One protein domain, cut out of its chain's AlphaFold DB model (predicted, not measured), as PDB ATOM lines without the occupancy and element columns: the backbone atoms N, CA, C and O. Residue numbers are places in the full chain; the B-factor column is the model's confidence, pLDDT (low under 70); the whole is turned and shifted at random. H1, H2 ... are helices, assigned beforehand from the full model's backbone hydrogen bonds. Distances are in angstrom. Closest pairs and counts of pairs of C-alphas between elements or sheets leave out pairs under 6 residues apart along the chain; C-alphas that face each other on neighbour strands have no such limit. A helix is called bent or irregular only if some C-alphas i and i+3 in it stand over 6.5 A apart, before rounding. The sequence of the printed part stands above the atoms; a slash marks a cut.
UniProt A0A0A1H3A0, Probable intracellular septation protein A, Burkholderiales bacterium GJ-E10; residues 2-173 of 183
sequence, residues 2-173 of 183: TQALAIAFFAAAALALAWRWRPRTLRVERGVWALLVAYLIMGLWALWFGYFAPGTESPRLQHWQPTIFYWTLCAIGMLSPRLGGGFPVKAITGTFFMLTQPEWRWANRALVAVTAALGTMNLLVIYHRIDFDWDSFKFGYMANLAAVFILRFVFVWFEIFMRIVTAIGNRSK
ATOM      1  N   THR A   2      -7.510 -49.269  -2.320       65.69
ATOM      2  CA  THR A   2      -8.482 -50.381  -2.388       65.69
ATOM      3  C   THR A   2      -9.907 -50.043  -1.926       65.69
ATOM      4  O   THR A   2     -10.852 -50.435  -2.603       65.69
ATOM      5  N   GLN A   3     -10.112 -49.285  -0.839       50.66
ATOM      6  CA  GLN A   3     -11.484 -48.991  -0.361       50.66
ATOM      7  C   GLN A   3     -12.195 -47.948  -1.238       50.66
ATOM      8  O   GLN A   3     -13.390 -48.027  -1.472       50.66
ATOM      9  N   ALA A   4     -11.432 -47.024  -1.806       51.06
ATOM     10  CA  ALA A   4     -11.862 -46.069  -2.818       51.06
ATOM     11  C   ALA A   4     -12.457 -46.737  -4.072       51.06
ATOM     12  O   ALA A   4     -13.555 -46.401  -4.519       51.06
ATOM     13  N   LEU A   5     -11.730 -47.722  -4.610       64.19
ATOM     14  CA  LEU A   5     -12.194 -48.558  -5.713       64.19
ATOM     15  C   LEU A   5     -13.416 -49.382  -5.307       64.19
ATOM     16  O   LEU A   5     -14.337 -49.518  -6.103       64.19
ATOM     17  N   ALA A   6     -13.460 -49.871  -4.065       59.19
ATOM     18  CA  ALA A   6     -14.625 -50.575  -3.545       59.19
ATOM     19  C   ALA A   6     -15.861 -49.664  -3.493       59.19
ATOM     20  O   ALA A   6     -16.914 -50.062  -3.977       59.19
ATOM     21  N   ILE A   7     -15.754 -48.428  -2.991       62.50
ATOM     22  CA  ILE A   7     -16.898 -47.507  -2.929       62.50
ATOM     23  C   ILE A   7     -17.356 -47.107  -4.335       62.50
ATOM     24  O   ILE A   7     -18.552 -47.148  -4.616       62.50
ATOM     25  N   ALA A   8     -16.426 -46.786  -5.240       64.12
ATOM     26  CA  ALA A   8     -16.756 -46.499  -6.635       64.12
ATOM     27  C   ALA A   8     -17.439 -47.700  -7.312       64.12
ATOM     28  O   ALA A   8     -18.441 -47.528  -8.006       64.12
ATOM     29  N   PHE A   9     -16.953 -48.917  -7.055       73.06
ATOM     30  CA  PHE A   9     -17.557 -50.155  -7.534       73.06
ATOM     31  C   PHE A   9     -18.964 -50.363  -6.969       73.06
ATOM     32  O   PHE A   9     -19.886 -50.614  -7.737       73.06
ATOM     33  N   PHE A  10     -19.169 -50.205  -5.658       63.16
ATOM     34  CA  PHE A  10     -20.487 -50.351  -5.036       63.16
ATOM     35  C   PHE A  10     -21.473 -49.280  -5.514       63.16
ATOM     36  O   PHE A  10     -22.626 -49.604  -5.797       63.16
ATOM     37  N   ALA A  11     -21.031 -48.032  -5.680       58.94
ATOM     38  CA  ALA A  11     -21.852 -46.953  -6.225       58.94
ATOM     39  C   ALA A  11     -22.237 -47.218  -7.690       58.94
ATOM     40  O   ALA A  11     -23.409 -47.103  -8.056       58.94
ATOM     41  N   ALA A  12     -21.277 -47.636  -8.521       67.44
ATOM     42  CA  ALA A  12     -21.519 -48.000  -9.914       67.44
ATOM     43  C   ALA A  12     -22.424 -49.235 -10.035       67.44
ATOM     44  O   ALA A  12     -23.336 -49.248 -10.858       67.44
ATOM     45  N   ALA A  13     -22.230 -50.247  -9.187       66.44
ATOM     46  CA  ALA A  13     -23.062 -51.442  -9.134       66.44
ATOM     47  C   ALA A  13     -24.493 -51.108  -8.691       66.44
ATOM     48  O   ALA A  13     -25.442 -51.582  -9.311       66.44
ATOM     49  N   ALA A  14     -24.667 -50.249  -7.683       60.53
ATOM     50  CA  ALA A  14     -25.979 -49.781  -7.247       60.53
ATOM     51  C   ALA A  14     -26.697 -48.989  -8.354       60.53
ATOM     52  O   ALA A  14     -27.873 -49.239  -8.621       60.53
ATOM     53  N   LEU A  15     -25.989 -48.097  -9.058       61.53
ATOM     54  CA  LEU A  15     -26.514 -47.361 -10.214       61.53
ATOM     55  C   LEU A  15     -26.870 -48.288 -11.383       61.53
ATOM     56  O   LEU A  15     -27.933 -48.140 -11.986       61.53
ATOM     57  N   ALA A  16     -26.021 -49.268 -11.691       69.94
ATOM     58  CA  ALA A  16     -26.269 -50.250 -12.740       69.94
ATOM     59  C   ALA A  16     -27.466 -51.146 -12.399       69.94
ATOM     60  O   ALA A  16     -28.313 -51.397 -13.259       69.94
ATOM     61  N   LEU A  17     -27.584 -51.575 -11.139       65.75
ATOM     62  CA  LEU A  17     -28.726 -52.337 -10.639       65.75
ATOM     63  C   LEU A  17     -30.007 -51.497 -10.734       65.75
ATOM     64  O   LEU A  17     -31.005 -51.975 -11.268       65.75
ATOM     65  N   ALA A  18     -29.950 -50.219 -10.343       56.38
ATOM     66  CA  ALA A  18     -31.059 -49.265 -10.449       56.38
ATOM     67  C   ALA A  18     -31.524 -49.071 -11.879       56.38
ATOM     68  O   ALA A  18     -32.719 -49.104 -12.172       56.38
ATOM     69  N   TRP A  19     -30.571 -48.913 -12.789       62.78
ATOM     70  CA  TRP A  19     -30.845 -48.752 -14.202       62.78
ATOM     71  C   TRP A  19     -31.473 -50.008 -14.809       62.78
ATOM     72  O   TRP A  19     -32.480 -49.937 -15.519       62.78
ATOM     73  N   ARG A  20     -30.893 -51.173 -14.512       68.94
ATOM     74  CA  ARG A  20     -31.297 -52.466 -15.070       68.94
ATOM     75  C   ARG A  20     -32.653 -52.932 -14.534       68.94
ATOM     76  O   ARG A  20     -33.362 -53.627 -15.267       68.94
ATOM     77  N   TRP A  21     -32.985 -52.578 -13.291       58.19
ATOM     78  CA  TRP A  21     -34.161 -53.067 -12.556       58.19
ATOM     79  C   TRP A  21     -35.238 -51.994 -12.380       58.19
ATOM     80  O   TRP A  21     -36.278 -52.256 -11.775       58.19
ATOM     81  N   ARG A  22     -35.035 -50.809 -12.968       55.34
ATOM     82  CA  ARG A  22     -36.058 -49.766 -13.060       55.34
ATOM     83  C   ARG A  22     -37.348 -50.370 -13.644       55.34
ATOM     84  O   ARG A  22     -37.299 -50.983 -14.718       55.34
ATOM     85  N   PRO A  23     -38.516 -50.176 -13.007       54.69
ATOM     86  CA  PRO A  23     -39.785 -50.574 -13.595       54.69
ATOM     87  C   PRO A  23     -39.976 -49.825 -14.917       54.69
ATOM     88  O   PRO A  23     -40.093 -48.601 -14.945       54.69
ATOM     89  N   ARG A  24     -39.970 -50.547 -16.042       58.31
ATOM     90  CA  ARG A  24     -40.081 -49.945 -17.388       58.31
ATOM     91  C   ARG A  24     -41.420 -49.238 -17.622       58.31
ATOM     92  O   ARG A  24     -41.513 -48.401 -18.513       58.31
ATOM     93  N   THR A  25     -42.422 -49.552 -16.809       53.31
ATOM     94  CA  THR A  25     -43.764 -48.961 -16.812       53.31
ATOM     95  C   THR A  25     -43.852 -47.632 -16.056       53.31
ATOM     96  O   THR A  25     -44.771 -46.858 -16.308       53.31
ATOM     97  N   LEU A  26     -42.896 -47.319 -15.175       55.91
ATOM     98  CA  LEU A  26     -42.848 -46.044 -14.461       55.91
ATOM     99  C   LEU A  26     -42.038 -45.036 -15.283       55.91
ATOM    100  O   LEU A  26     -40.811 -45.120 -15.388       55.91
ATOM    101  N   ARG A  27     -42.729 -44.060 -15.886       61.03
ATOM    102  CA  ARG A  27     -42.081 -42.879 -16.469       61.03
ATOM    103  C   ARG A  27     -41.460 -42.068 -15.334       61.03
ATOM    104  O   ARG A  27     -42.147 -41.315 -14.654       61.03
ATOM    105  N   VAL A  28     -40.160 -42.254 -15.122       64.94
ATOM    106  CA  VAL A  28     -39.383 -41.464 -14.162       64.94
ATOM    107  C   VAL A  28     -39.367 -40.011 -14.638       64.94
ATOM    108  O   VAL A  28     -38.877 -39.722 -15.731       64.94
ATOM    109  N   GLU A  29     -39.932 -39.109 -13.837       72.75
ATOM    110  CA  GLU A  29     -40.002 -37.682 -14.157       72.75
ATOM    111  C   GLU A  29     -38.582 -37.090 -14.301       72.75
ATOM    112  O   GLU A  29     -37.661 -37.469 -13.571       72.75
ATOM    113  N   ARG A  30     -38.372 -36.156 -15.242       78.56
ATOM    114  CA  ARG A  30     -37.032 -35.591 -15.528       78.56
ATOM    115  C   ARG A  30     -36.397 -34.920 -14.302       78.56
ATOM    116  O   ARG A  30     -35.179 -34.968 -14.154       78.56
ATOM    117  N   GLY A  31     -37.206 -34.368 -13.393       73.50
ATOM    118  CA  GLY A  31     -36.739 -33.799 -12.128       73.50
ATOM    119  C   GLY A  31     -36.016 -34.802 -11.231       73.50
ATOM    120  O   GLY A  31     -35.100 -34.430 -10.505       73.50
ATOM    121  N   VAL A  32     -36.357 -36.092 -11.323       74.19
ATOM    122  CA  VAL A  32     -35.670 -37.161 -10.580       74.19
ATOM    123  C   VAL A  32     -34.256 -37.361 -11.079       74.19
ATOM    124  O   VAL A  32     -33.353 -37.550 -10.274       74.19
ATOM    125  N   TRP A  33     -34.057 -37.299 -12.393       76.25
ATOM    126  CA  TRP A  33     -32.727 -37.395 -12.982       76.25
ATOM    127  C   TRP A  33     -31.869 -36.197 -12.602       76.25
ATOM    128  O   TRP A  33     -30.717 -36.383 -12.227       76.25
ATOM    129  N   ALA A  34     -32.443 -34.991 -12.616       80.44
ATOM    130  CA  ALA A  34     -31.745 -33.789 -12.168       80.44
ATOM    131  C   ALA A  34     -31.304 -33.904 -10.700       80.44
ATOM    132  O   ALA A  34     -30.144 -33.644 -10.388       80.44
ATOM    133  N   LEU A  35     -32.199 -34.361  -9.813       75.81
ATOM    134  CA  LEU A  35     -31.843 -34.651  -8.424       75.81
ATOM    135  C   LEU A  35     -30.741 -35.710  -8.344       75.81
ATOM    136  O   LEU A  35     -29.728 -35.477  -7.704       75.81
ATOM    137  N   LEU A  36     -30.901 -36.854  -9.011       73.25
ATOM    138  CA  LEU A  36     -29.925 -37.941  -8.953       73.25
ATOM    139  C   LEU A  36     -28.526 -37.480  -9.384       73.25
ATOM    140  O   LEU A  36     -27.553 -37.796  -8.708       73.25
ATOM    141  N   VAL A  37     -28.430 -36.711 -10.471       77.50
ATOM    142  CA  VAL A  37     -27.163 -36.148 -10.954       77.50
ATOM    143  C   VAL A  37     -26.568 -35.186  -9.930       77.50
ATOM    144  O   VAL A  37     -25.387 -35.303  -9.618       77.50
ATOM    145  N   ALA A  38     -27.370 -34.281  -9.359       80.31
ATOM    146  CA  ALA A  38     -26.893 -33.362  -8.328       80.31
ATOM    147  C   ALA A  38     -26.353 -34.110  -7.098       80.31
ATOM    148  O   ALA A  38     -25.261 -33.810  -6.625       80.31
ATOM    149  N   TYR A  39     -27.077 -35.125  -6.624       75.50
ATOM    150  CA  TYR A  39     -26.639 -35.967  -5.510       75.50
ATOM    151  C   TYR A  39     -25.376 -36.761  -5.844       75.50
ATOM    152  O   TYR A  39     -24.498 -36.875  -4.997       75.50
ATOM    153  N   LEU A  40     -25.259 -37.286  -7.064       74.00
ATOM    154  CA  LEU A  40     -24.069 -38.014  -7.495       74.00
ATOM    155  C   LEU A  40     -22.843 -37.099  -7.512       74.00
ATOM    156  O   LEU A  40     -21.808 -37.471  -6.970       74.00
ATOM    157  N   ILE A  41     -22.962 -35.898  -8.085       81.25
ATOM    158  CA  ILE A  41     -21.871 -34.917  -8.131       81.25
ATOM    159  C   ILE A  41     -21.441 -34.535  -6.711       81.25
ATOM    160  O   ILE A  41     -20.253 -34.572  -6.405       81.25
ATOM    161  N   MET A  42     -22.395 -34.230  -5.828       79.25
ATOM    162  CA  MET A  42     -22.092 -33.847  -4.444       79.25
ATOM    163  C   MET A  42     -21.533 -35.009  -3.623       79.25
ATOM    164  O   MET A  42     -20.615 -34.818  -2.833       79.25
ATOM    165  N   GLY A  43     -22.039 -36.224  -3.836       70.75
ATOM    166  CA  GLY A  43     -21.515 -37.427  -3.200       70.75
ATOM    167  C   GLY A  43     -20.085 -37.729  -3.642       70.75
ATOM    168  O   GLY A  43     -19.239 -38.015  -2.802       70.75
ATOM    169  N   LEU A  44     -19.789 -37.608  -4.941       76.44
ATOM    170  CA  LEU A  44     -18.433 -37.768  -5.473       76.44
ATOM    171  C   LEU A  44     -17.487 -36.683  -4.956       76.44
ATOM    172  O   LEU A  44     -16.354 -37.001  -4.608       76.44
ATOM    173  N   TRP A  45     -17.952 -35.435  -4.850       80.12
ATOM    174  CA  TRP A  45     -17.198 -34.349  -4.224       80.12
ATOM    175  C   TRP A  45     -16.854 -34.697  -2.773       80.12
ATOM    176  O   TRP A  45     -15.678 -34.716  -2.406       80.12
ATOM    177  N   ALA A  46     -17.862 -34.999  -1.950       74.75
ATOM    178  CA  ALA A  46     -17.670 -35.315  -0.538       74.75
ATOM    179  C   ALA A  46     -16.730 -36.515  -0.354       74.75
ATOM    180  O   ALA A  46     -15.864 -36.513   0.516       74.75
ATOM    181  N   LEU A  47     -16.857 -37.524  -1.215       71.12
ATOM    182  CA  LEU A  47     -16.015 -38.709  -1.187       71.12
ATOM    183  C   LEU A  47     -14.574 -38.419  -1.635       71.12
ATOM    184  O   LEU A  47     -13.632 -38.979  -1.072       71.12
ATOM    185  N   TRP A  48     -14.379 -37.525  -2.605       80.75
ATOM    186  CA  TRP A  48     -13.051 -37.087  -3.026       80.75
ATOM    187  C   TRP A  48     -12.285 -36.450  -1.867       80.75
ATOM    188  O   TRP A  48     -11.220 -36.940  -1.497       80.75
ATOM    189  N   PHE A  49     -12.838 -35.416  -1.235       79.44
ATOM    190  CA  PHE A  49     -12.131 -34.716  -0.159       79.44
ATOM    191  C   PHE A  49     -12.173 -35.442   1.186       79.44
ATOM    192  O   PHE A  49     -11.239 -35.311   1.969       79.44
ATOM    193  N   GLY A  50     -13.204 -36.244   1.449       70.25
ATOM    194  CA  GLY A  50     -13.305 -37.023   2.682       70.25
ATOM    195  C   GLY A  50     -12.409 -38.262   2.704       70.25
ATOM    196  O   GLY A  50     -11.946 -38.654   3.771       70.25
ATOM    197  N   TYR A  51     -12.158 -38.890   1.548       70.62
ATOM    198  CA  TYR A  51     -11.457 -40.176   1.490       70.62
ATOM    199  C   TYR A  51     -10.200 -40.168   0.612       70.62
ATOM    200  O   TYR A  51      -9.170 -40.709   1.006       70.62
ATOM    201  N   PHE A  52     -10.267 -39.593  -0.590       73.06
ATOM    202  CA  PHE A  52      -9.163 -39.666  -1.554       73.06
ATOM    203  C   PHE A  52      -8.084 -38.607  -1.335       73.06
ATOM    204  O   PHE A  52      -6.905 -38.887  -1.539       73.06
ATOM    205  N   ALA A  53      -8.490 -37.407  -0.935       81.19
ATOM    206  CA  ALA A  53      -7.613 -36.263  -0.744       81.19
ATOM    207  C   ALA A  53      -7.888 -35.577   0.613       81.19
ATOM    208  O   ALA A  53      -8.194 -34.378   0.650       81.19
ATOM    209  N   PRO A  54      -7.806 -36.320   1.736       79.88
ATOM    210  CA  PRO A  54      -8.102 -35.784   3.060       79.88
ATOM    211  C   PRO A  54      -7.179 -34.610   3.395       79.88
ATOM    212  O   PRO A  54      -5.985 -34.635   3.104       79.88
ATOM    213  N   GLY A  55      -7.748 -33.554   3.980       80.06
ATOM    214  CA  GLY A  55      -7.010 -32.348   4.376       80.06
ATOM    215  C   GLY A  55      -6.580 -31.429   3.225       80.06
ATOM    216  O   GLY A  55      -6.048 -30.355   3.482       80.06
ATOM    217  N   THR A  56      -6.833 -31.802   1.965       86.06
ATOM    218  CA  THR A  56      -6.518 -30.948   0.802       86.06
ATOM    219  C   THR A  56      -7.628 -29.951   0.473       86.06
ATOM    220  O   THR A  56      -7.421 -29.012  -0.298       86.06
ATOM    221  N   GLU A  57      -8.819 -30.134   1.049       84.50
ATOM    222  CA  GLU A  57      -9.931 -29.219   0.829       84.50
ATOM    223  C   GLU A  57      -9.703 -27.913   1.583       84.50
ATOM    224  O   GLU A  57      -9.597 -27.908   2.810       84.50
ATOM    225  N   SER A  58      -9.672 -26.792   0.856       85.69
ATOM    226  CA  SER A  58      -9.523 -25.486   1.497       85.69
ATOM    227  C   SER A  58     -10.655 -25.244   2.514       85.69
ATOM    228  O   SER A  58     -11.813 -25.551   2.207       85.69
ATOM    229  N   PRO A  59     -10.380 -24.615   3.673       80.88
ATOM    230  CA  PRO A  59     -11.401 -24.332   4.687       80.88
ATOM    231  C   PRO A  59     -12.585 -23.539   4.130       80.88
ATOM    232  O   PRO A  59     -13.740 -23.769   4.474       80.88
ATOM    233  N   ARG A  60     -12.306 -22.628   3.188       82.00
ATOM    234  CA  ARG A  60     -13.348 -21.876   2.488       82.00
ATOM    235  C   ARG A  60     -14.280 -22.831   1.747       82.00
ATOM    236  O   ARG A  60     -15.484 -22.754   1.937       82.00
ATOM    237  N   LEU A  61     -13.739 -23.741   0.942       82.25
ATOM    238  CA  LEU A  61     -14.540 -24.661   0.139       82.25
ATOM    239  C   LEU A  61     -15.415 -25.584   1.005       82.25
ATOM    240  O   LEU A  61     -16.593 -25.751   0.692       82.25
ATOM    241  N   GLN A  62     -14.893 -26.058   2.140       78.50
ATOM    242  CA  GLN A  62     -15.652 -26.857   3.112       78.50
ATOM    243  C   GLN A  62     -16.900 -26.132   3.637       78.50
ATOM    244  O   GLN A  62     -17.943 -26.755   3.830       78.50
ATOM    245  N   HIS A  63     -16.828 -24.813   3.843       81.00
ATOM    246  CA  HIS A  63     -17.984 -24.036   4.295       81.00
ATOM    247  C   HIS A  63     -19.011 -23.785   3.181       81.00
ATOM    248  O   HIS A  63     -20.205 -23.669   3.457       81.00
ATOM    249  N   TRP A  64     -18.576 -23.712   1.918       85.69
ATOM    250  CA  TRP A  64     -19.462 -23.476   0.771       85.69
ATOM    251  C   TRP A  64     -20.199 -24.732   0.298       85.69
ATOM    252  O   TRP A  64     -21.246 -24.599  -0.337       85.69
ATOM    253  N   GLN A  65     -19.706 -25.932   0.617       82.06
ATOM    254  CA  GLN A  65     -20.327 -27.200   0.215       82.06
ATOM    255  C   GLN A  65     -21.840 -27.261   0.522       82.06
ATOM    256  O   GLN A  65     -22.613 -27.493  -0.416       82.06
ATOM    257  N   PRO A  66     -22.321 -26.993   1.761       80.94
ATOM    258  CA  PRO A  66     -23.755 -27.027   2.040       80.94
ATOM    259  C   PRO A  66     -24.519 -25.981   1.224       80.94
ATOM    260  O   PRO A  66     -25.545 -26.307   0.632       80.94
ATOM    261  N   THR A  67     -24.005 -24.748   1.118       88.69
ATOM    262  CA  THR A  67     -24.611 -23.683   0.300       88.69
ATOM    263  C   THR A  67     -24.815 -24.142  -1.138       88.69
ATOM    264  O   THR A  67     -25.934 -24.064  -1.646       88.69
ATOM    265  N   ILE A  68     -23.764 -24.636  -1.798       90.25
ATOM    266  CA  ILE A  68     -23.840 -25.057  -3.202       90.25
ATOM    267  C   ILE A  68     -24.897 -26.147  -3.354       90.25
ATOM    268  O   ILE A  68     -25.720 -26.101  -4.273       90.25
ATOM    269  N   PHE A  69     -24.924 -27.101  -2.429       85.44
ATOM    270  CA  PHE A  69     -25.877 -28.189  -2.490       85.44
ATOM    271  C   PHE A  69     -27.331 -27.721  -2.300       85.44
ATOM    272  O   PHE A  69     -28.179 -28.014  -3.147       85.44
ATOM    273  N   TYR A  70     -27.629 -26.922  -1.272       85.44
ATOM    274  CA  TYR A  70     -28.975 -26.387  -1.035       85.44
ATOM    275  C   TYR A  70     -29.498 -25.542  -2.189       85.44
ATOM    276  O   TYR A  70     -30.642 -25.711  -2.611       85.44
ATOM    277  N   TRP A  71     -28.663 -24.653  -2.728       93.38
ATOM    278  CA  TRP A  71     -29.050 -23.817  -3.859       93.38
ATOM    279  C   TRP A  71     -29.252 -24.638  -5.130       93.38
ATOM    280  O   TRP A  71     -30.163 -24.340  -5.901       93.38
ATOM    281  N   THR A  72     -28.494 -25.723  -5.310       91.06
ATOM    282  CA  THR A  72     -28.727 -26.682  -6.399       91.06
ATOM    283  C   THR A  72     -30.086 -27.370  -6.247       91.06
ATOM    284  O   THR A  72     -30.860 -27.420  -7.204       91.06
ATOM    285  N   LEU A  73     -30.431 -27.852  -5.047       87.25
ATOM    286  CA  LEU A  73     -31.746 -28.453  -4.787       87.25
ATOM    287  C   LEU A  73     -32.887 -27.452  -4.976       87.25
ATOM    288  O   LEU A  73     -33.901 -27.789  -5.588       87.25
ATOM    289  N   CYS A  74     -32.707 -26.224  -4.492       92.56
ATOM    290  CA  CYS A  74     -33.645 -25.123  -4.672       92.56
ATOM    291  C   CYS A  74     -33.872 -24.843  -6.166       92.56
ATOM    292  O   CYS A  74     -35.013 -24.854  -6.634       92.56
ATOM    293  N   ALA A  75     -32.792 -24.708  -6.943       95.19
ATOM    294  CA  ALA A  75     -32.850 -24.494  -8.384       95.19
ATOM    295  C   ALA A  75     -33.585 -25.638  -9.101       95.19
ATOM    296  O   ALA A  75     -34.477 -25.382  -9.911       95.19
ATOM    297  N   ILE A  76     -33.293 -26.898  -8.764       91.56
ATOM    298  CA  ILE A  76     -34.004 -28.059  -9.321       91.56
ATOM    299  C   ILE A  76     -35.490 -28.021  -8.938       91.56
ATOM    300  O   ILE A  76     -36.350 -28.191  -9.805       91.56
ATOM    301  N   GLY A  77     -35.807 -27.744  -7.670       91.25
ATOM    302  CA  GLY A  77     -37.170 -27.583  -7.157       91.25
ATOM    303  C   GLY A  77     -37.970 -26.510  -7.894       91.25
ATOM    304  O   GLY A  77     -39.158 -26.694  -8.168       91.25
ATOM    305  N   MET A  78     -37.314 -25.411  -8.261       95.00
ATOM    306  CA  MET A  78     -37.902 -24.289  -8.989       95.00
ATOM    307  C   MET A  78     -38.045 -24.553 -10.491       95.00
ATOM    308  O   MET A  78     -39.054 -24.168 -11.089       95.00
ATOM    309  N   LEU A  79     -37.037 -25.147 -11.128       95.44
ATOM    310  CA  LEU A  79     -36.967 -25.277 -12.586       95.44
ATOM    311  C   LEU A  79     -37.648 -26.546 -13.094       95.44
ATOM    312  O   LEU A  79     -38.281 -26.508 -14.147       95.44
ATOM    313  N   SER A  80     -37.592 -27.648 -12.342       93.12
ATOM    314  CA  SER A  80     -38.151 -28.933 -12.775       93.12
ATOM    315  C   SER A  80     -39.626 -28.836 -13.195       93.12
ATOM    316  O   SER A  80     -39.929 -29.230 -14.323       93.12
ATOM    317  N   PRO A  81     -40.550 -28.253 -12.402       92.31
ATOM    318  CA  PRO A  81     -41.952 -28.161 -12.812       92.31
ATOM    319  C   PRO A  81     -42.153 -27.293 -14.061       92.31
ATOM    320  O   PRO A  81     -43.005 -27.599 -14.890       92.31
ATOM    321  N   ARG A  82     -41.349 -26.230 -14.215       92.88
ATOM    322  CA  ARG A  82     -41.426 -25.291 -15.350       92.88
ATOM    323  C   ARG A  82     -40.953 -25.921 -16.660       92.88
ATOM    324  O   ARG A  82     -41.463 -25.582 -17.716       92.88
ATOM    325  N   LEU A  83     -40.015 -26.864 -16.579       92.69
ATOM    326  CA  LEU A  83     -39.451 -27.587 -17.722       92.69
ATOM    327  C   LEU A  83     -40.195 -28.901 -18.034       92.69
ATOM    328  O   LEU A  83     -39.682 -29.754 -18.763       92.69
ATOM    329  N   GLY A  84     -41.379 -29.115 -17.445       88.75
ATOM    330  CA  GLY A  84     -42.148 -30.357 -17.601       88.75
ATOM    331  C   GLY A  84     -41.512 -31.572 -16.913       88.75
ATOM    332  O   GLY A  84     -41.863 -32.713 -17.204       88.75
ATOM    333  N   GLY A  85     -40.562 -31.347 -16.005       84.25
ATOM    334  CA  GLY A  85     -39.867 -32.378 -15.238       84.25
ATOM    335  C   GLY A  85     -40.605 -32.855 -13.992       84.25
ATOM    336  O   GLY A  85     -40.052 -33.688 -13.280       84.25
ATOM    337  N   GLY A  86     -41.817 -32.353 -13.742       89.31
ATOM    338  CA  GLY A  86     -42.639 -32.710 -12.587       89.31
ATOM    339  C   GLY A  86     -42.162 -32.072 -11.281       89.31
ATOM    340  O   GLY A  86     -41.336 -31.152 -11.294       89.31
ATOM    341  N   PHE A  87     -42.712 -32.532 -10.156       89.56
ATOM    342  CA  PHE A  87     -42.420 -31.987  -8.826       89.56
ATOM    343  C   PHE A  87     -41.397 -32.875  -8.105       89.56
ATOM    344  O   PHE A  87     -41.739 -33.995  -7.727       89.56
ATOM    345  N   PRO A  88     -40.168 -32.393  -7.845       84.75
ATOM    346  CA  PRO A  88     -39.157 -33.127  -7.082       84.75
ATOM    347  C   PRO A  88     -39.670 -33.775  -5.789       84.75
ATOM    348  O   PRO A  88     -39.398 -34.951  -5.553       84.75
ATOM    349  N   VAL A  89     -40.484 -33.059  -5.004       83.88
ATOM    350  CA  VAL A  89     -41.107 -33.615  -3.787       83.88
ATOM    351  C   VAL A  89     -42.010 -34.802  -4.101       83.88
ATOM    352  O   VAL A  89     -41.860 -35.850  -3.485       83.88
ATOM    353  N   LYS A  90     -42.887 -34.678  -5.105       84.06
ATOM    354  CA  LYS A  90     -43.752 -35.776  -5.559       84.06
ATOM    355  C   LYS A  90     -42.944 -36.985  -5.976       84.06
ATOM    356  O   LYS A  90     -43.325 -38.112  -5.697       84.06
ATOM    357  N   ALA A  91     -41.818 -36.780  -6.638       75.25
ATOM    358  CA  ALA A  91     -41.013 -37.918  -7.006       75.25
ATOM    359  C   ALA A  91     -40.418 -38.621  -5.779       75.25
ATOM    360  O   ALA A  91     -40.342 -39.847  -5.769       75.25
ATOM    361  N   ILE A  92     -40.003 -37.860  -4.761       72.69
ATOM    362  CA  ILE A  92     -39.411 -38.400  -3.534       72.69
ATOM    363  C   ILE A  92     -40.448 -39.124  -2.676       72.69
ATOM    364  O   ILE A  92     -40.177 -40.234  -2.223       72.69
ATOM    365  N   THR A  93     -41.611 -38.508  -2.466       72.81
ATOM    366  CA  THR A  93     -42.591 -38.953  -1.467       72.81
ATOM    367  C   THR A  93     -43.929 -39.400  -2.051       72.81
ATOM    368  O   THR A  93     -44.790 -39.884  -1.322       72.81
ATOM    369  N   GLY A  94     -44.139 -39.272  -3.359       74.06
ATOM    370  CA  GLY A  94     -45.438 -39.505  -4.000       74.06
ATOM    371  C   GLY A  94     -45.884 -40.954  -4.077       74.06
ATOM    372  O   GLY A  94     -47.028 -41.206  -4.429       74.06
ATOM    373  N   THR A  95     -45.025 -41.903  -3.711       70.62
ATOM    374  CA  THR A  95     -45.436 -43.288  -3.452       70.62
ATOM    375  C   THR A  95     -46.146 -43.448  -2.106       70.62
ATOM    376  O   THR A  95     -46.850 -44.432  -1.921       70.62
ATOM    377  N   PHE A  96     -45.982 -42.501  -1.175       64.69
ATOM    378  CA  PHE A  96     -46.537 -42.570   0.184       64.69
ATOM    379  C   PHE A  96     -47.800 -41.734   0.367       64.69
ATOM    380  O   PHE A  96     -48.612 -42.032   1.236       64.69
ATOM    381  N   PHE A  97     -47.967 -40.685  -0.439       74.19
ATOM    382  CA  PHE A  97     -49.079 -39.752  -0.304       74.19
ATOM    383  C   PHE A  97     -49.897 -39.694  -1.588       74.19
ATOM    384  O   PHE A  97     -49.364 -39.474  -2.676       74.19
ATOM    385  N   MET A  98     -51.212 -39.831  -1.455       83.38
ATOM    386  CA  MET A  98     -52.153 -39.569  -2.538       83.38
ATOM    387  C   MET A  98     -52.557 -38.096  -2.498       83.38
ATOM    388  O   MET A  98     -53.591 -37.747  -1.943       83.38
ATOM    389  N   LEU A  99     -51.706 -37.230  -3.054       82.44
ATOM    390  CA  LEU A  99     -51.997 -35.800  -3.172       82.44
ATOM    391  C   LEU A  99     -52.423 -35.433  -4.595       82.44
ATOM    392  O   LEU A  99     -51.924 -35.971  -5.592       82.44
ATOM    393  N   THR A 100     -53.307 -34.453  -4.678       90.00
ATOM    394  CA  THR A 100     -53.702 -33.764  -5.903       90.00
ATOM    395  C   THR A 100     -52.553 -32.909  -6.458       90.00
ATOM    396  O   THR A 100     -51.569 -32.594  -5.785       90.00
ATOM    397  N   GLN A 101     -52.649 -32.505  -7.727       89.62
ATOM    398  CA  GLN A 101     -51.620 -31.666  -8.360       89.62
ATOM    399  C   GLN A 101     -51.397 -30.302  -7.664       89.62
ATOM    400  O   GLN A 101     -50.240 -29.885  -7.552       89.62
ATOM    401  N   PRO A 102     -52.437 -29.591  -7.176       92.88
ATOM    402  CA  PRO A 102     -52.248 -28.377  -6.379       92.88
ATOM    403  C   PRO A 102     -51.484 -28.614  -5.072       92.88
ATOM    404  O   PRO A 102     -50.599 -27.832  -4.732       92.88
ATOM    405  N   GLU A 103     -51.769 -29.706  -4.365       89.69
ATOM    406  CA  GLU A 103     -51.087 -30.059  -3.115       89.69
ATOM    407  C   GLU A 103     -49.610 -30.391  -3.357       89.69
ATOM    408  O   GLU A 103     -48.739 -29.882  -2.653       89.69
ATOM    409  N   TRP A 104     -49.293 -31.129  -4.429       90.62
ATOM    410  CA  TRP A 104     -47.900 -31.364  -4.829       90.62
ATOM    411  C   TRP A 104     -47.146 -30.079  -5.159       90.62
ATOM    412  O   TRP A 104     -45.956 -29.959  -4.859       90.62
ATOM    413  N   ARG A 105     -47.831 -29.097  -5.750       92.88
ATOM    414  CA  ARG A 105     -47.248 -27.783  -6.026       92.88
ATOM    415  C   ARG A 105     -46.893 -27.052  -4.733       92.88
ATOM    416  O   ARG A 105     -45.811 -26.473  -4.661       92.88
ATOM    417  N   TRP A 106     -47.769 -27.085  -3.730       91.38
ATOM    418  CA  TRP A 106     -47.503 -26.487  -2.419       91.38
ATOM    419  C   TRP A 106     -46.386 -27.207  -1.673       91.38
ATOM    420  O   TRP A 106     -45.452 -26.548  -1.223       91.38
ATOM    421  N   ALA A 107     -46.410 -28.539  -1.642       85.69
ATOM    422  CA  ALA A 107     -45.346 -29.336  -1.043       85.69
ATOM    423  C   ALA A 107     -43.984 -29.040  -1.698       85.69
ATOM    424  O   ALA A 107     -42.981 -28.843  -1.015       85.69
ATOM    425  N   ASN A 108     -43.947 -28.910  -3.029       90.62
ATOM    426  CA  ASN A 108     -42.733 -28.534  -3.746       90.62
ATOM    427  C   ASN A 108     -42.269 -27.104  -3.436       90.62
ATOM    428  O   ASN A 108     -41.073 -26.874  -3.283       90.62
ATOM    429  N   ARG A 109     -43.193 -26.142  -3.320       92.75
ATOM    430  CA  ARG A 109     -42.863 -24.771  -2.895       92.75
ATOM    431  C   ARG A 109     -42.311 -24.742  -1.472       92.75
ATOM    432  O   ARG A 109     -41.357 -24.014  -1.237       92.75
ATOM    433  N   ALA A 110     -42.861 -25.547  -0.566       85.50
ATOM    434  CA  ALA A 110     -42.342 -25.686   0.789       85.50
ATOM    435  C   ALA A 110     -40.910 -26.240   0.778       85.50
ATOM    436  O   ALA A 110     -40.039 -25.660   1.417       85.50
ATOM    437  N   LEU A 111     -40.620 -27.275  -0.023       85.81
ATOM    438  CA  LEU A 111     -39.247 -27.771  -0.185       85.81
ATOM    439  C   LEU A 111     -38.305 -26.688  -0.732       85.81
ATOM    440  O   LEU A 111     -37.202 -26.520  -0.218       85.81
ATOM    441  N   VAL A 112     -38.723 -25.948  -1.763       92.06
ATOM    442  CA  VAL A 112     -37.940 -24.829  -2.317       92.06
ATOM    443  C   VAL A 112     -37.683 -23.762  -1.252       92.06
ATOM    444  O   VAL A 112     -36.552 -23.318  -1.106       92.06
ATOM    445  N   ALA A 113     -38.698 -23.384  -0.474       90.00
ATOM    446  CA  ALA A 113     -38.559 -22.388   0.583       90.00
ATOM    447  C   ALA A 113     -37.592 -22.858   1.678       90.00
ATOM    448  O   ALA A 113     -36.692 -22.116   2.056       90.00
ATOM    449  N   VAL A 114     -37.725 -24.106   2.136       84.00
ATOM    450  CA  VAL A 114     -36.838 -24.694   3.152       84.00
ATOM    451  C   VAL A 114     -35.402 -24.782   2.636       84.00
ATOM    452  O   VAL A 114     -34.478 -24.357   3.321       84.00
ATOM    453  N   THR A 115     -35.191 -25.283   1.417       85.12
ATOM    454  CA  THR A 115     -33.840 -25.383   0.834       85.12
ATOM    455  C   THR A 115     -33.210 -24.009   0.599       85.12
ATOM    456  O   THR A 115     -32.031 -23.832   0.896       85.12
ATOM    457  N   ALA A 116     -33.979 -23.011   0.155       92.25
ATOM    458  CA  ALA A 116     -33.511 -21.630   0.043       92.25
ATOM    459  C   ALA A 116     -33.158 -21.021   1.411       92.25
ATOM    460  O   ALA A 116     -32.109 -20.391   1.550       92.25
ATOM    461  N   ALA A 117     -33.999 -21.236   2.428       86.31
ATOM    462  CA  ALA A 117     -33.759 -20.757   3.787       86.31
ATOM    463  C   ALA A 117     -32.481 -21.366   4.372       86.31
ATOM    464  O   ALA A 117     -31.645 -20.635   4.894       86.31
ATOM    465  N   LEU A 118     -32.275 -22.674   4.209       81.81
ATOM    466  CA  LEU A 118     -31.071 -23.360   4.678       81.81
ATOM    467  C   LEU A 118     -29.814 -22.915   3.918       81.81
ATOM    468  O   LEU A 118     -28.786 -22.645   4.536       81.81
ATOM    469  N   GLY A 119     -29.898 -22.758   2.593       86.56
ATOM    470  CA  GLY A 119     -28.803 -22.211   1.789       86.56
ATOM    471  C   GLY A 119     -28.431 -20.780   2.191       86.56
ATOM    472  O   GLY A 119     -27.250 -20.434   2.215       86.56
ATOM    473  N   THR A 120     -29.426 -19.965   2.550       90.38
ATOM    474  CA  THR A 120     -29.241 -18.589   3.035       90.38
ATOM    475  C   THR A 120     -28.675 -18.562   4.452       90.38
ATOM    476  O   THR A 120     -27.727 -17.833   4.714       90.38
ATOM    477  N   MET A 121     -29.195 -19.392   5.358       84.75
ATOM    478  CA  MET A 121     -28.680 -19.522   6.721       84.75
ATOM    479  C   MET A 121     -27.204 -19.925   6.701       84.75
ATOM    480  O   MET A 121     -26.398 -19.305   7.386       84.75
ATOM    481  N   ASN A 122     -26.822 -20.871   5.839       84.12
ATOM    482  CA  ASN A 122     -25.423 -21.252   5.659       84.12
ATOM    483  C   ASN A 122     -24.556 -20.074   5.185       84.12
ATOM    484  O   ASN A 122     -23.472 -19.851   5.717       84.12
ATOM    485  N   LEU A 123     -25.048 -19.288   4.220       88.88
ATOM    486  CA  LEU A 123     -24.363 -18.078   3.754       88.88
ATOM    487  C   LEU A 123     -24.174 -17.051   4.875       88.88
ATOM    488  O   LEU A 123     -23.106 -16.450   4.960       88.88
ATOM    489  N   LEU A 124     -25.174 -16.870   5.742       86.06
ATOM    490  CA  LEU A 124     -25.083 -15.968   6.892       86.06
ATOM    491  C   LEU A 124     -24.018 -16.436   7.889       86.06
ATOM    492  O   LEU A 124     -23.210 -15.620   8.328       86.06
ATOM    493  N   VAL A 125     -23.952 -17.738   8.190       81.00
ATOM    494  CA  VAL A 125     -22.904 -18.296   9.064       81.00
ATOM    495  C   VAL A 125     -21.512 -18.063   8.459       81.00
ATOM    496  O   VAL A 125     -20.612 -17.602   9.161       81.00
ATOM    497  N   ILE A 126     -21.341 -18.294   7.147       83.88
ATOM    498  CA  ILE A 126     -20.082 -18.007   6.433       83.88
ATOM    499  C   ILE A 126     -19.725 -16.520   6.520       83.88
ATOM    500  O   ILE A 126     -18.575 -16.174   6.794       83.88
ATOM    501  N   TYR A 127     -20.690 -15.639   6.248       84.38
ATOM    502  CA  TYR A 127     -20.475 -14.195   6.168       84.38
ATOM    503  C   TYR A 127     -20.079 -13.601   7.521       84.38
ATOM    504  O   TYR A 127     -19.131 -12.821   7.598       84.38
ATOM    505  N   HIS A 128     -20.758 -14.017   8.592       83.44
ATOM    506  CA  HIS A 128     -20.513 -13.513   9.941       83.44
ATOM    507  C   HIS A 128     -19.322 -14.169  10.649       83.44
ATOM    508  O   HIS A 128     -19.022 -13.774  11.771       83.44
ATOM    509  N   ARG A 129     -18.632 -15.131  10.010       69.31
ATOM    510  CA  ARG A 129     -17.497 -15.875  10.591       69.31
ATOM    511  C   ARG A 129     -17.779 -16.351  12.018       69.31
ATOM    512  O   ARG A 129     -16.917 -16.263  12.884       69.31
ATOM    513  N   ILE A 130     -19.009 -16.792  12.264       67.56
ATOM    514  CA  ILE A 130     -19.390 -17.303  13.576       67.56
ATOM    515  C   ILE A 130     -18.536 -18.549  13.799       67.56
ATOM    516  O   ILE A 130     -18.543 -19.437  12.939       67.56
ATOM    517  N   ASP A 131     -17.799 -18.597  14.913       63.09
ATOM    518  CA  ASP A 131     -17.136 -19.810  15.400       63.09
ATOM    519  C   ASP A 131     -18.233 -20.818  15.750       63.09
ATOM    520  O   ASP A 131     -18.732 -20.909  16.870       63.09
ATOM    521  N   PHE A 132     -18.709 -21.488  14.711       65.38
ATOM    522  CA  PHE A 132     -19.824 -22.406  14.734       65.38
ATOM    523  C   PHE A 132     -19.267 -23.800  14.502       65.38
ATOM    524  O   PHE A 132     -18.384 -23.982  13.660       65.38
ATOM    525  N   ASP A 133     -19.786 -24.785  15.233       67.56
ATOM    526  CA  ASP A 133     -19.454 -26.186  14.995       67.56
ATOM    527  C   ASP A 133     -20.028 -26.619  13.638       67.56
ATOM    528  O   ASP A 133     -21.167 -27.077  13.487       67.56
ATOM    529  N   TRP A 134     -19.203 -26.397  12.619       64.06
ATOM    530  CA  TRP A 134     -19.498 -26.659  11.225       64.06
ATOM    531  C   TRP A 134     -19.697 -28.139  10.947       64.06
ATOM    532  O   TRP A 134     -20.456 -28.486  10.041       64.06
ATOM    533  N   ASP A 135     -19.059 -29.011  11.718       63.59
ATOM    534  CA  ASP A 135     -19.160 -30.445  11.508       63.59
ATOM    535  C   ASP A 135     -20.477 -30.976  12.071       63.59
ATOM    536  O   ASP A 135     -21.178 -31.698  11.360       63.59
ATOM    537  N   SER A 136     -20.912 -30.512  13.247       65.31
ATOM    538  CA  SER A 136     -22.254 -30.815  13.769       65.31
ATOM    539  C   SER A 136     -23.373 -30.274  12.872       65.31
ATOM    540  O   SER A 136     -24.378 -30.955  12.654       65.31
ATOM    541  N   PHE A 137     -23.198 -29.086  12.282       63.91
ATOM    542  CA  PHE A 137     -24.155 -28.534  11.316       63.91
ATOM    543  C   PHE A 137     -24.242 -29.371  10.033       63.91
ATOM    544  O   PHE A 137     -25.341 -29.721   9.589       63.91
ATOM    545  N   LYS A 138     -23.088 -29.745   9.458       62.09
ATOM    546  CA  LYS A 138     -23.006 -30.653   8.303       62.09
ATOM    547  C   LYS A 138     -23.656 -31.999   8.622       62.09
ATOM    548  O   LYS A 138     -24.439 -32.481   7.808       62.09
ATOM    549  N   PHE A 139     -23.384 -32.580   9.794       61.50
ATOM    550  CA  PHE A 139     -23.938 -33.868  10.217       61.50
ATOM    551  C   PHE A 139     -25.448 -33.815  10.443       61.50
ATOM    552  O   PHE A 139     -26.160 -34.663   9.911       61.50
ATOM    553  N   GLY A 140     -25.963 -32.818  11.169       60.53
ATOM    554  CA  GLY A 140     -27.404 -32.665  11.397       60.53
ATOM    555  C   GLY A 140     -28.185 -32.475  10.093       60.53
ATOM    556  O   GLY A 140     -29.285 -33.007   9.917       60.53
ATOM    557  N   TYR A 141     -27.592 -31.781   9.126       59.97
ATOM    558  CA  TYR A 141     -28.172 -31.625   7.801       59.97
ATOM    559  C   TYR A 141     -28.068 -32.891   6.934       59.97
ATOM    560  O   TYR A 141     -29.077 -33.349   6.388       59.97
ATOM    561  N   MET A 142     -26.871 -33.476   6.815       60.56
ATOM    562  CA  MET A 142     -26.659 -34.723   6.079       60.56
ATOM    563  C   MET A 142     -27.523 -35.851   6.643       60.56
ATOM    564  O   MET A 142     -28.027 -36.651   5.865       60.56
ATOM    565  N   ALA A 143     -27.786 -35.874   7.953       55.38
ATOM    566  CA  ALA A 143     -28.696 -36.817   8.598       55.38
ATOM    567  C   ALA A 143     -30.163 -36.612   8.187       55.38
ATOM    568  O   ALA A 143     -30.836 -37.587   7.860       55.38
ATOM    569  N   ASN A 144     -30.664 -35.372   8.129       54.00
ATOM    570  CA  ASN A 144     -32.028 -35.088   7.652       54.00
ATOM    571  C   ASN A 144     -32.221 -35.505   6.188       54.00
ATOM    572  O   ASN A 144     -33.244 -36.064   5.793       54.00
ATOM    573  N   LEU A 145     -31.205 -35.256   5.371       55.19
ATOM    574  CA  LEU A 145     -31.218 -35.573   3.955       55.19
ATOM    575  C   LEU A 145     -31.038 -37.078   3.698       55.19
ATOM    576  O   LEU A 145     -31.741 -37.655   2.869       55.19
ATOM    577  N   ALA A 146     -30.151 -37.726   4.457       54.66
ATOM    578  CA  ALA A 146     -30.001 -39.173   4.498       54.66
ATOM    579  C   ALA A 146     -31.287 -39.837   4.985       54.66
ATOM    580  O   ALA A 146     -31.667 -40.843   4.411       54.66
ATOM    581  N   ALA A 147     -32.019 -39.267   5.943       52.88
ATOM    582  CA  ALA A 147     -33.315 -39.792   6.369       52.88
ATOM    583  C   ALA A 147     -34.342 -39.780   5.224       52.88
ATOM    584  O   ALA A 147     -35.010 -40.784   4.996       52.88
ATOM    585  N   VAL A 148     -34.419 -38.699   4.438       55.38
ATOM    586  CA  VAL A 148     -35.283 -38.626   3.241       55.38
ATOM    587  C   VAL A 148     -34.835 -39.617   2.159       55.38
ATOM    588  O   VAL A 148     -35.662 -40.273   1.519       55.38
ATOM    589  N   PHE A 149     -33.523 -39.757   1.960       54.38
ATOM    590  CA  PHE A 149     -32.954 -40.680   0.982       54.38
ATOM    591  C   PHE A 149     -33.141 -42.144   1.397       54.38
ATOM    592  O   PHE A 149     -33.512 -42.958   0.562       54.38
ATOM    593  N   ILE A 150     -32.961 -42.470   2.678       54.06
ATOM    594  CA  ILE A 150     -33.209 -43.780   3.294       54.06
ATOM    595  C   ILE A 150     -34.700 -44.094   3.243       54.06
ATOM    596  O   ILE A 150     -35.048 -45.190   2.835       54.06
ATOM    597  N   LEU A 151     -35.595 -43.150   3.546       52.66
ATOM    598  CA  LEU A 151     -37.040 -43.341   3.375       52.66
ATOM    599  C   LEU A 151     -37.387 -43.743   1.937       52.66
ATOM    600  O   LEU A 151     -38.164 -44.665   1.709       52.66
ATOM    601  N   ARG A 152     -36.771 -43.115   0.937       53.53
ATOM    602  CA  ARG A 152     -37.014 -43.500  -0.455       53.53
ATOM    603  C   ARG A 152     -36.311 -44.801  -0.840       53.53
ATOM    604  O   ARG A 152     -36.899 -45.619  -1.542       53.53
ATOM    605  N   PHE A 153     -35.069 -44.993  -0.405       49.38
ATOM    606  CA  PHE A 153     -34.256 -46.158  -0.735       49.38
ATOM    607  C   PHE A 153     -34.824 -47.407  -0.075       49.38
ATOM    608  O   PHE A 153     -35.179 -48.337  -0.782       49.38
ATOM    609  N   VAL A 154     -35.014 -47.394   1.245       47.56
ATOM    610  CA  VAL A 154     -35.639 -48.482   1.997       47.56
ATOM    611  C   VAL A 154     -36.991 -48.794   1.389       47.56
ATOM    612  O   VAL A 154     -37.161 -49.906   0.941       47.56
ATOM    613  N   PHE A 155     -37.926 -47.862   1.231       49.34
ATOM    614  CA  PHE A 155     -39.290 -48.278   0.891       49.34
ATOM    615  C   PHE A 155     -39.551 -48.540  -0.602       49.34
ATOM    616  O   PHE A 155     -40.237 -49.510  -0.918       49.34
ATOM    617  N   VAL A 156     -38.980 -47.765  -1.537       52.09
ATOM    618  CA  VAL A 156     -39.167 -48.034  -2.982       52.09
ATOM    619  C   VAL A 156     -38.389 -49.277  -3.403       52.09
ATOM    620  O   VAL A 156     -38.898 -50.111  -4.153       52.09
ATOM    621  N   TRP A 157     -37.159 -49.444  -2.911       51.38
ATOM    622  CA  TRP A 157     -36.368 -50.615  -3.271       51.38
ATOM    623  C   TRP A 157     -36.744 -51.856  -2.486       51.38
ATOM    624  O   TRP A 157     -36.657 -52.939  -3.056       51.38
ATOM    625  N   PHE A 158     -37.220 -51.732  -1.246       51.69
ATOM    626  CA  PHE A 158     -37.791 -52.865  -0.521       51.69
ATOM    627  C   PHE A 158     -39.063 -53.370  -1.192       51.69
ATOM    628  O   PHE A 158     -39.212 -54.576  -1.335       51.69
ATOM    629  N   GLU A 159     -39.951 -52.498  -1.680       55.19
ATOM    630  CA  GLU A 159     -41.144 -52.955  -2.403       55.19
ATOM    631  C   GLU A 159     -40.766 -53.719  -3.684       55.19
ATOM    632  O   GLU A 159     -41.271 -54.818  -3.942       55.19
ATOM    633  N   ILE A 160     -39.822 -53.181  -4.464       58.12
ATOM    634  CA  ILE A 160     -39.289 -53.850  -5.658       58.12
ATOM    635  C   ILE A 160     -38.621 -55.179  -5.274       58.12
ATOM    636  O   ILE A 160     -38.892 -56.205  -5.897       58.12
ATOM    637  N   PHE A 161     -37.799 -55.193  -4.225       59.03
ATOM    638  CA  PHE A 161     -37.133 -56.389  -3.714       59.03
ATOM    639  C   PHE A 161     -38.140 -57.459  -3.269       59.03
ATOM    640  O   PHE A 161     -38.050 -58.605  -3.704       59.03
ATOM    641  N   MET A 162     -39.159 -57.095  -2.489       67.00
ATOM    642  CA  MET A 162     -40.191 -58.013  -2.005       67.00
ATOM    643  C   MET A 162     -41.028 -58.597  -3.145       67.00
ATOM    644  O   MET A 162     -41.301 -59.802  -3.154       67.00
ATOM    645  N   ARG A 163     -41.381 -57.794  -4.158       69.00
ATOM    646  CA  ARG A 163     -42.041 -58.284  -5.384       69.00
ATOM    647  C   ARG A 163     -41.181 -59.311  -6.128       69.00
ATOM    648  O   ARG A 163     -41.704 -60.244  -6.732       69.00
ATOM    649  N   ILE A 164     -39.861 -59.172  -6.067       62.41
ATOM    650  CA  ILE A 164     -38.921 -60.091  -6.713       62.41
ATOM    651  C   ILE A 164     -38.766 -61.380  -5.912       62.41
ATOM    652  O   ILE A 164     -38.886 -62.460  -6.491       62.41
ATOM    653  N   VAL A 165     -38.569 -61.294  -4.596       68.31
ATOM    654  CA  VAL A 165     -38.489 -62.475  -3.721       68.31
ATOM    655  C   VAL A 165     -39.761 -63.316  -3.841       68.31
ATOM    656  O   VAL A 165     -39.692 -64.531  -4.028       68.31
ATOM    657  N   THR A 166     -40.929 -62.673  -3.826       76.00
ATOM    658  CA  THR A 166     -42.219 -63.359  -4.001       76.00
ATOM    659  C   THR A 166     -42.369 -63.968  -5.397       76.00
ATOM    660  O   THR A 166     -42.774 -65.126  -5.512       76.00
ATOM    661  N   ALA A 167     -41.980 -63.262  -6.464       73.50
ATOM    662  CA  ALA A 167     -42.010 -63.804  -7.824       73.50
ATOM    663  C   ALA A 167     -41.078 -65.018  -8.004       73.50
ATOM    664  O   ALA A 167     -41.461 -66.001  -8.646       73.50
ATOM    665  N   ILE A 168     -39.875 -64.980  -7.425       76.75
ATOM    666  CA  ILE A 168     -38.927 -66.102  -7.436       76.75
ATOM    667  C   ILE A 168     -39.507 -67.280  -6.646       76.75
ATOM    668  O   ILE A 168     -39.559 -68.394  -7.169       76.75
ATOM    669  N   GLY A 169     -40.016 -67.033  -5.436       82.75
ATOM    670  CA  GLY A 169     -40.649 -68.058  -4.606       82.75
ATOM    671  C   GLY A 169     -41.822 -68.746  -5.308       82.75
ATOM    672  O   GLY A 169     -41.919 -69.974  -5.299       82.75
ATOM    673  N   ASN A 170     -42.669 -67.980  -5.998       84.12
ATOM    674  CA  ASN A 170     -43.803 -68.515  -6.754       84.12
ATOM    675  C   ASN A 170     -43.359 -69.367  -7.952       84.12
ATOM    676  O   ASN A 170     -43.931 -70.430  -8.190       84.12
ATOM    677  N   ARG A 171     -42.303 -68.962  -8.673       83.88
ATOM    678  CA  ARG A 171     -41.727 -69.759  -9.774       83.88
ATOM    679  C   ARG A 171     -41.113 -71.067  -9.282       83.88
ATOM    680  O   ARG A 171     -41.293 -72.098  -9.928       83.88
ATOM    681  N   SER A 172     -40.422 -71.044  -8.145       81.69
ATOM    682  CA  SER A 172     -39.857 -72.250  -7.533       81.69
ATOM    683  C   SER A 172     -40.954 -73.220  -7.088       81.69
ATOM    684  O   SER A 172     -40.880 -74.404  -7.407       81.69
ATOM    685  N   LYS A 173     -42.025 -72.719  -6.454       85.12
ATOM    686  CA  LYS A 173     -43.203 -73.528  -6.086       85.12
ATOM    687  C   LYS A 173     -43.905 -74.122  -7.310       85.12
ATOM    688  O   LYS A 173     -44.273 -75.293  -7.286       85.12
TER     689      LYS A 173
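This is residues 2 to 173 of the 183 residues of the protein "Probable intracellular septation protein A" of Burkholderiales bacterium GJ-E10 (UniProt A0A0A1H3A0). Three helices, H1, H2 and H3, lie side by side in a row, each running opposite to the one before, with H1 loosely held at one edge; over one face of this row H5 packs on H3, and the long H6 slants across, coming close to H3 near Lys 138 but staying apart from H1 and H2. H5 and H6 make a V, with the short H4 between its arms toward the open end, and residues 162 to 173 of H6 stick out as an arm. The printed part has 172 residues, with six named helices in the order H1 to H6, no named strand, and the class all helix. It is only just compact, close to loose, with a radius of gyration of the C-alphas of 18.5 A, and its outline is flat, spanning 64 by 48 by 25 A.

Start with H1, residues 2 to 21, and H2, residues 30 to 52: they are close but not clearly touching, at a shallow tilt of 11 degrees, opposite ways, the closest C-alphas being those of Ala 4 and Phe 52, 7.1 A apart. H2 and H3, residues 59 to 82, touch as a helical hairpin at a shallow tilt of 10 degrees, with the C-alphas of Gly 31 and Ser 80 closest at 5.1 A. Next comes the hub, H4, residues 88 to 93, which touches residues 31 to 35 of H2, about perpendicular at 83 degrees, with the C-alphas of Gly 31 and Pro 88 closest at 5.6 A. H5, residues 101 to 128, touches H3 at a shallow tilt of 20 degrees, opposite ways, with the C-alphas of Thr 67 and Gly 119 closest at 4.7 A. H6, residues 134 to 173, only just touches H4, with 3 pairs of C-alphas within 8 A, the closest being those of Ile 92 and Arg 152 at 6.4 A. H5 and H6 are near each other, while H2 and H6 are apart. The helix packing is mostly crossed, only just: 2 of 6 touching pairs stand at a shallow tilt. Every O i to N i+4 pair is within hydrogen-bond range in H1, H2, H4, H5 and H6, and 16 of 20 are in H3.

Find C-alpha 2 at (-8.482, -50.381, -2.388); from there H1 runs 27.7 A to Trp 21. H2 spans 31.4 A. H3 spans 36.1 A, with a kink of 29 degrees near residue 66, and is only just irregular: C-alphas 63 and 66 are 6.9 A apart. H4 spans 8.8 A. H5 runs 40.4 A from C-alpha 101 at (-51.620, -31.666, -8.360). H6 runs 55.3 A, with a kink of 26 degrees near residue 146, to C-alpha 173 at (-43.203, -73.528, -6.086).

The two C-alphas farthest apart, those of His 128 and Lys 173, are 66.1 A apart. The printed part has no cut and no long link. Look in the B-factor column for pLDDT under 70 at residues 2 to 8, 10 to 28, 96 and 129 to 165; the mean of the printed part is 74.5.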